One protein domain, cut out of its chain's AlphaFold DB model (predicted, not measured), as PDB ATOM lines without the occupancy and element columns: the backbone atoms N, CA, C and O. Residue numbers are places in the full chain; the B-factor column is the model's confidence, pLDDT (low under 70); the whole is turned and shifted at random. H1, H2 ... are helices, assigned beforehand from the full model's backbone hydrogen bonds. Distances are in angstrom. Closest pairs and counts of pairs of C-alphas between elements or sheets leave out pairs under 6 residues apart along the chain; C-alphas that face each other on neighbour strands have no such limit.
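Overview. This is residues 91 to 140 of the 188 residues of the protein "DUF2236 domain-containing protein" of Actinobacteria bacterium (UniProt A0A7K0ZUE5). Two helices, H1 and H2, make an open V, with the end of H1 meeting H2, and a short third helix, H3, crosses the open end. The printed part has 50 residues with three named helices, in the order H1, H2, H3, and no named strand: all helix. It is only just compact, close to loose, with a radius of gyration of the C-alphas of 11.2 A, and elongated, spanning 33 by 21 by 14 A.

Along the chain. Find C-alpha 93 at (-0.709, 14.781, -39.724); from there H1, residues 93 to 104, runs 16.1 A. H2, residues 113 to 125, runs 17.7 A. H3, residues 129 to 134, ends at C-alpha 134, (1.356, 14.021, -49.243).

Arrangement. Look at Leu 103 and Ser 120, whose C-alphas, 5.1 A apart, are the closest of H1 and H2. These helices touch through residues 103 to 104 and 116 to 120 alone, at a steep tilt of 46 degrees, opposite ways. H3 is close to H2 but not clearly touching, about perpendicular at 76 degrees; the closest C-alphas, of Arg 124 and Arg 132, are 7.0 A apart. H1 and H3 are near each other. In H1, H2 and H3 every O i to N i+4 pair is within hydrogen-bond range.

Size, cuts and confidence. The C-alphas farthest apart, of Pro 91 and Val 111, are 33.2 A apart. The printed part has no cut and no long link, and no printed residue is under 70 in pLDDT.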
ATOM      1  N   PRO A  91      -0.534  10.480 -46.391       96.94
ATOM      2  CA  PRO A  91      -0.575  11.662 -45.541       96.94
ATOM      3  C   PRO A  91      -0.619  11.283 -44.057       96.94
ATOM      4  O   PRO A  91      -1.535  10.596 -43.611       96.94
ATOM      5  N   ASP A  92       0.318  11.811 -43.273       96.44
ATOM      6  CA  ASP A  92       0.322  11.679 -41.814       96.44
ATOM      7  C   ASP A  92       0.351  13.079 -41.165       96.44
ATOM      8  O   ASP A  92       1.286  13.847 -41.416       96.44
ATOM      9  N   PRO A  93      -0.639  13.447 -40.326       96.94
ATOM     10  CA  PRO A  93      -0.709  14.781 -39.724       96.94
ATOM     11  C   PRO A  93       0.501  15.162 -38.860       96.94
ATOM     12  O   PRO A  93       0.873  16.335 -38.803       96.94
ATOM     13  N   ILE A  94       1.128  14.192 -38.186       96.06
ATOM     14  CA  ILE A  94       2.311  14.425 -37.348       96.06
ATOM     15  C   ILE A  94       3.513  14.725 -38.247       96.06
ATOM     16  O   ILE A  94       4.268  15.662 -37.977       96.06
ATOM     17  N   VAL A  95       3.672  13.969 -39.336       95.44
ATOM     18  CA  VAL A  95       4.729  14.204 -40.330       95.44
ATOM     19  C   VAL A  95       4.535  15.554 -41.022       95.44
ATOM     20  O   VAL A  95       5.492  16.317 -41.146       95.44
ATOM     21  N   GLN A  96       3.306  15.895 -41.413       97.25
ATOM     22  CA  GLN A  96       2.984  17.178 -42.043       97.25
ATOM     23  C   GLN A  96       3.281  18.367 -41.118       97.25
ATOM     24  O   GLN A  96       3.924  19.332 -41.546       97.25
ATOM     25  N   ASP A  97       2.882  18.300 -39.841       95.81
ATOM     26  CA  ASP A  97       3.210  19.350 -38.868       95.81
ATOM     27  C   ASP A  97       4.724  19.481 -38.671       95.81
ATOM     28  O   ASP A  97       5.267  20.591 -38.680       95.81
ATOM     29  N   TYR A  98       5.423  18.349 -38.566       94.19
ATOM     30  CA  TYR A  98       6.875  18.333 -38.455       94.19
ATOM     31  C   TYR A  98       7.548  18.990 -39.667       94.19
ATOM     32  O   TYR A  98       8.383  19.880 -39.494       94.19
ATOM     33  N   CYS A  99       7.161  18.618 -40.890       95.00
ATOM     34  CA  CYS A  99       7.696  19.205 -42.119       95.00
ATOM     35  C   CYS A  99       7.417  20.708 -42.203       95.00
ATOM     36  O   CYS A  99       8.319  21.478 -42.541       95.00
ATOM     37  N   ARG A 100       6.203  21.145 -41.843       93.19
ATOM     38  CA  ARG A 100       5.839  22.566 -41.793       93.19
ATOM     39  C   ARG A 100       6.758  23.337 -40.849       93.19
ATOM     40  O   ARG A 100       7.321  24.346 -41.259       93.19
ATOM     41  N   ARG A 101       6.955  22.852 -39.620       91.62
ATOM     42  CA  ARG A 101       7.816  23.500 -38.613       91.62
ATOM     43  C   ARG A 101       9.291  23.486 -39.011       91.62
ATOM     44  O   ARG A 101       9.984  24.487 -38.851       91.62
ATOM     45  N   LEU A 102       9.765  22.376 -39.573       91.06
ATOM     46  CA  LEU A 102      11.143  22.239 -40.045       91.06
ATOM     47  C   LEU A 102      11.462  23.235 -41.170       91.06
ATOM     48  O   LEU A 102      12.576  23.752 -41.246       91.06
ATOM     49  N   LEU A 103      10.491  23.501 -42.047       92.19
ATOM     50  CA  LEU A 103      10.672  24.315 -43.249       92.19
ATOM     51  C   LEU A 103      10.162  25.758 -43.111       92.19
ATOM     52  O   LEU A 103      10.411  26.557 -44.018       92.19
ATOM     53  N   SER A 104       9.478  26.117 -42.019       86.50
ATOM     54  CA  SER A 104       8.964  27.478 -41.800       86.50
ATOM     55  C   SER A 104      10.070  28.469 -41.434       86.50
ATOM     56  O   SER A 104       9.992  29.646 -41.787       86.50
ATOM     57  N   GLY A 105      11.117  28.006 -40.738       78.19
ATOM     58  CA  GLY A 105      12.179  28.873 -40.219       78.19
ATOM     59  C   GLY A 105      11.685  29.882 -39.171       78.19
ATOM     60  O   GLY A 105      12.382  30.861 -38.893       78.19
ATOM     61  N   GLU A 106      10.495  29.665 -38.600       77.81
ATOM     62  CA  GLU A 106       9.836  30.582 -37.659       77.81
ATOM     63  C   GLU A 106      10.687  30.831 -36.407       77.81
ATOM     64  O   GLU A 106      10.854  31.983 -36.002       77.81
ATOM     65  N   ASP A 107      11.331  29.780 -35.896       79.94
ATOM     66  CA  ASP A 107      12.164  29.808 -34.686       79.94
ATOM     67  C   ASP A 107      13.599  30.320 -34.929       79.94
ATOM     68  O   ASP A 107      14.463  30.242 -34.054       79.94
ATOM     69  N   SER A 108      13.903  30.818 -36.132       79.38
ATOM     70  CA  SER A 108      15.281  31.137 -36.523       79.38
ATOM     71  C   SER A 108      15.655  32.612 -36.339       79.38
ATOM     72  O   SER A 108      14.833  33.496 -36.608       79.38
ATOM     73  N   PRO A 109      16.922  32.914 -35.969       85.88
ATOM     74  CA  PRO A 109      17.411  34.286 -35.871       85.88
ATOM     75  C   PRO A 109      17.179  35.069 -37.168       85.88
ATOM     76  O   PRO A 109      17.388  34.537 -38.259       85.88
ATOM     77  N   LEU A 110      16.818  36.354 -37.059       85.00
ATOM     78  CA  LEU A 110      16.490  37.210 -38.212       85.00
ATOM     79  C   LEU A 110      17.569  37.195 -39.306       85.00
ATOM     80  O   LEU A 110      17.247  37.190 -40.490       85.00
ATOM     81  N   VAL A 111      18.840  37.122 -38.904       88.75
ATOM     82  CA  VAL A 111      20.001  37.084 -39.808       88.75
ATOM     83  C   VAL A 111      20.058  35.790 -40.636       88.75
ATOM     84  O   VAL A 111      20.524  35.809 -41.771       88.75
ATOM     85  N   ALA A 112      19.558  34.670 -40.107       88.06
ATOM     86  CA  ALA A 112      19.562  33.373 -40.786       88.06
ATOM     87  C   ALA A 112      18.337  33.160 -41.696       88.06
ATOM     88  O   ALA A 112      18.369  32.299 -42.578       88.06
ATOM     89  N   ARG A 113      17.268  33.952 -41.520       87.00
ATOM     90  CA  ARG A 113      15.996  33.792 -42.246       87.00
ATOM     91  C   ARG A 113      16.137  33.726 -43.772       87.00
ATOM     92  O   ARG A 113      15.500  32.851 -44.350       87.00
ATOM     93  N   PRO A 114      16.956  34.554 -44.452       89.38
ATOM     94  CA  PRO A 114      17.073  34.474 -45.911       89.38
ATOM     95  C   PRO A 114      17.663  33.143 -46.391       89.38
ATOM     96  O   PRO A 114      17.178  32.560 -47.357       89.38
ATOM     97  N   VAL A 115      18.688  32.642 -45.693       90.38
ATOM     98  CA  VAL A 115      19.341  31.367 -46.024       90.38
ATOM     99  C   VAL A 115      18.383  30.204 -45.785       90.38
ATOM    100  O   VAL A 115      18.274  29.317 -46.624       90.38
ATOM    101  N   LEU A 116      17.643  30.235 -44.678       90.38
ATOM    102  CA  LEU A 116      16.667  29.198 -44.350       90.38
ATOM    103  C   LEU A 116      15.450  29.223 -45.275       90.38
ATOM    104  O   LEU A 116      14.970  28.165 -45.665       90.38
ATOM    105  N   ALA A 117      14.990  30.403 -45.694       91.56
ATOM    106  CA  ALA A 117      13.937  30.531 -46.695       91.56
ATOM    107  C   ALA A 117      14.378  29.951 -48.046       91.56
ATOM    108  O   ALA A 117      13.609  29.237 -48.689       91.56
ATOM    109  N   LEU A 118      15.630  30.197 -48.456       93.38
ATOM    110  CA  LEU A 118      16.205  29.569 -49.644       93.38
ATOM    111  C   LEU A 118      16.312  28.049 -49.472       93.38
ATOM    112  O   LEU A 118      15.902  27.317 -50.366       93.38
ATOM    113  N   GLN A 119      16.807  27.563 -48.332       93.19
ATOM    114  CA  GLN A 119      16.874  26.128 -48.042       93.19
ATOM    115  C   GLN A 119      15.482  25.487 -48.103       93.19
ATOM    116  O   GLN A 119      15.319  24.465 -48.754       93.19
ATOM    117  N   SER A 120      14.471  26.111 -47.498       94.88
ATOM    118  CA  SER A 120      13.078  25.655 -47.526       94.88
ATOM    119  C   SER A 120      12.509  25.612 -48.945       94.88
ATOM    120  O   SER A 120      11.916  24.607 -49.341       94.88
ATOM    121  N   LEU A 121      12.728  26.668 -49.736       95.88
ATOM    122  CA  LEU A 121      12.344  26.714 -51.147       95.88
ATOM    123  C   LEU A 121      12.991  25.571 -51.936       95.88
ATOM    124  O   LEU A 121      12.306  24.891 -52.694       95.88
ATOM    125  N   MET A 122      14.296  25.358 -51.754       95.81
ATOM    126  CA  MET A 122      15.036  24.315 -52.461       95.81
ATOM    127  C   MET A 122      14.590  22.919 -52.039       95.81
ATOM    128  O   MET A 122      14.334  22.091 -52.907       95.81
ATOM    129  N   THR A 123      14.434  22.666 -50.738       95.00
ATOM    130  CA  THR A 123      13.943  21.383 -50.223       95.00
ATOM    131  C   THR A 123      12.578  21.059 -50.812       95.00
ATOM    132  O   THR A 123      12.427  19.993 -51.391       95.00
ATOM    133  N   ARG A 124      11.609  21.984 -50.750       96.25
ATOM    134  CA  ARG A 124      10.274  21.768 -51.332       96.25
ATOM    135  C   ARG A 124      10.318  21.625 -52.851       96.25
ATOM    136  O   ARG A 124       9.644  20.760 -53.391       96.25
ATOM    137  N   GLY A 125      11.113  22.444 -53.535       95.69
ATOM    138  CA  GLY A 125      11.202  22.435 -54.995       95.69
ATOM    139  C   GLY A 125      11.849  21.178 -55.578       95.69
ATOM    140  O   GLY A 125      11.549  20.823 -56.710       95.69
ATOM    141  N   ASN A 126      12.707  20.495 -54.815       95.06
ATOM    142  CA  ASN A 126      13.309  19.224 -55.228       95.06
ATOM    143  C   ASN A 126      12.374  18.021 -55.028       95.06
ATOM    144  O   ASN A 126      12.665  16.946 -55.538       95.06
ATOM    145  N   LEU A 127      11.266  18.185 -54.301       95.31
ATOM    146  CA  LEU A 127      10.274  17.129 -54.131       95.31
ATOM    147  C   LEU A 127       9.349  17.054 -55.350       95.31
ATOM    148  O   LEU A 127       8.849  18.072 -55.853       95.31
ATOM    149  N   GLU A 128       9.051  15.826 -55.766       93.38
ATOM    150  CA  GLU A 128       8.014  15.563 -56.757       93.38
ATOM    151  C   GLU A 128       6.654  16.129 -56.305       93.38
ATOM    152  O   GLU A 128       6.384  16.189 -55.100       93.38
ATOM    153  N   PRO A 129       5.782  16.553 -57.242       94.38
ATOM    154  CA  PRO A 129       4.477  17.127 -56.906       94.38
ATOM    155  C   PRO A 129       3.657  16.260 -55.941       94.38
ATOM    156  O   PRO A 129       3.200  16.766 -54.919       94.38
ATOM    157  N   GLN A 130       3.582  14.951 -56.193       94.94
ATOM    158  CA  GLN A 130       2.867  14.001 -55.334       94.94
ATOM    159  C   GLN A 130       3.411  13.963 -53.897       94.94
ATOM    160  O   GLN A 130       2.648  13.955 -52.935       94.94
ATOM    161  N   VAL A 131       4.735  14.034 -53.722       96.12
ATOM    162  CA  VAL A 131       5.362  14.034 -52.392       96.12
ATOM    163  C   VAL A 131       5.053  15.337 -51.654       96.12
ATOM    164  O   VAL A 131       4.816  15.330 -50.449       96.12
ATOM    165  N   ARG A 132       5.012  16.472 -52.366       96.75
ATOM    166  CA  ARG A 132       4.602  17.753 -51.770       96.75
ATOM    167  C   ARG A 132       3.156  17.730 -51.300       96.75
ATOM    168  O   ARG A 132       2.875  18.271 -50.235       96.75
ATOM    169  N   GLU A 133       2.269  17.111 -52.069       96.00
ATOM    170  CA  GLU A 133       0.860  16.956 -51.705       96.00
ATOM    171  C   GLU A 133       0.704  16.084 -50.454       96.00
ATOM    172  O   GLU A 133       0.088  16.528 -49.485       96.00
ATOM    173  N   VAL A 134       1.355  14.916 -50.415       97.12
ATOM    174  CA  VAL A 134       1.356  14.021 -49.243       97.12
ATOM    175  C   VAL A 134       1.887  14.724 -47.988       97.12
ATOM    176  O   VAL A 134       1.324  14.578 -46.903       97.12
ATOM    177  N   LEU A 135       2.936  15.539 -48.126       97.25
ATOM    178  CA  LEU A 135       3.536  16.288 -47.018       97.25
ATOM    179  C   LEU A 135       2.829  17.617 -46.699       97.25
ATOM    180  O   LEU A 135       3.295  18.348 -45.823       97.25
ATOM    181  N   ALA A 136       1.725  17.944 -47.381       96.94
ATOM    182  CA  ALA A 136       1.006  19.213 -47.245       96.94
ATOM    183  C   ALA A 136       1.918  20.451 -47.384       96.94
ATOM    184  O   ALA A 136       1.796  21.439 -46.654       96.94
ATOM    185  N   LEU A 137       2.853  20.401 -48.336       96.00
ATOM    186  CA  LEU A 137       3.818  21.464 -48.606       96.00
ATOM    187  C   LEU A 137       3.317  22.336 -49.763       96.00
ATOM    188  O   LEU A 137       3.473  21.953 -50.927       96.00
ATOM    189  N   PRO A 138       2.739  23.522 -49.485       93.31
ATOM    190  CA  PRO A 138       2.194  24.371 -50.532       93.31
ATOM    191  C   PRO A 138       3.290  24.801 -51.506       93.31
ATOM    192  O   PRO A 138       4.448  25.009 -51.124       93.31
ATOM    193  N   TRP A 139       2.905  24.954 -52.771       96.56
ATOM    194  CA  TRP A 139       3.800  25.391 -53.831       96.56
ATOM    195  C   TRP A 139       3.113  26.374 -54.764       96.56
ATOM    196  O   TRP A 139       2.089  26.076 -55.376       96.56
ATOM    197  N   THR A 140       3.690  27.561 -54.878       96.12
ATOM    198  CA  THR A 140       3.120  28.666 -55.643       96.12
ATOM    199  C   THR A 140       3.861  28.885 -56.965       96.12
ATOM    200  O   THR A 140       5.063  28.619 -57.069       96.12
TER     201      THR A 140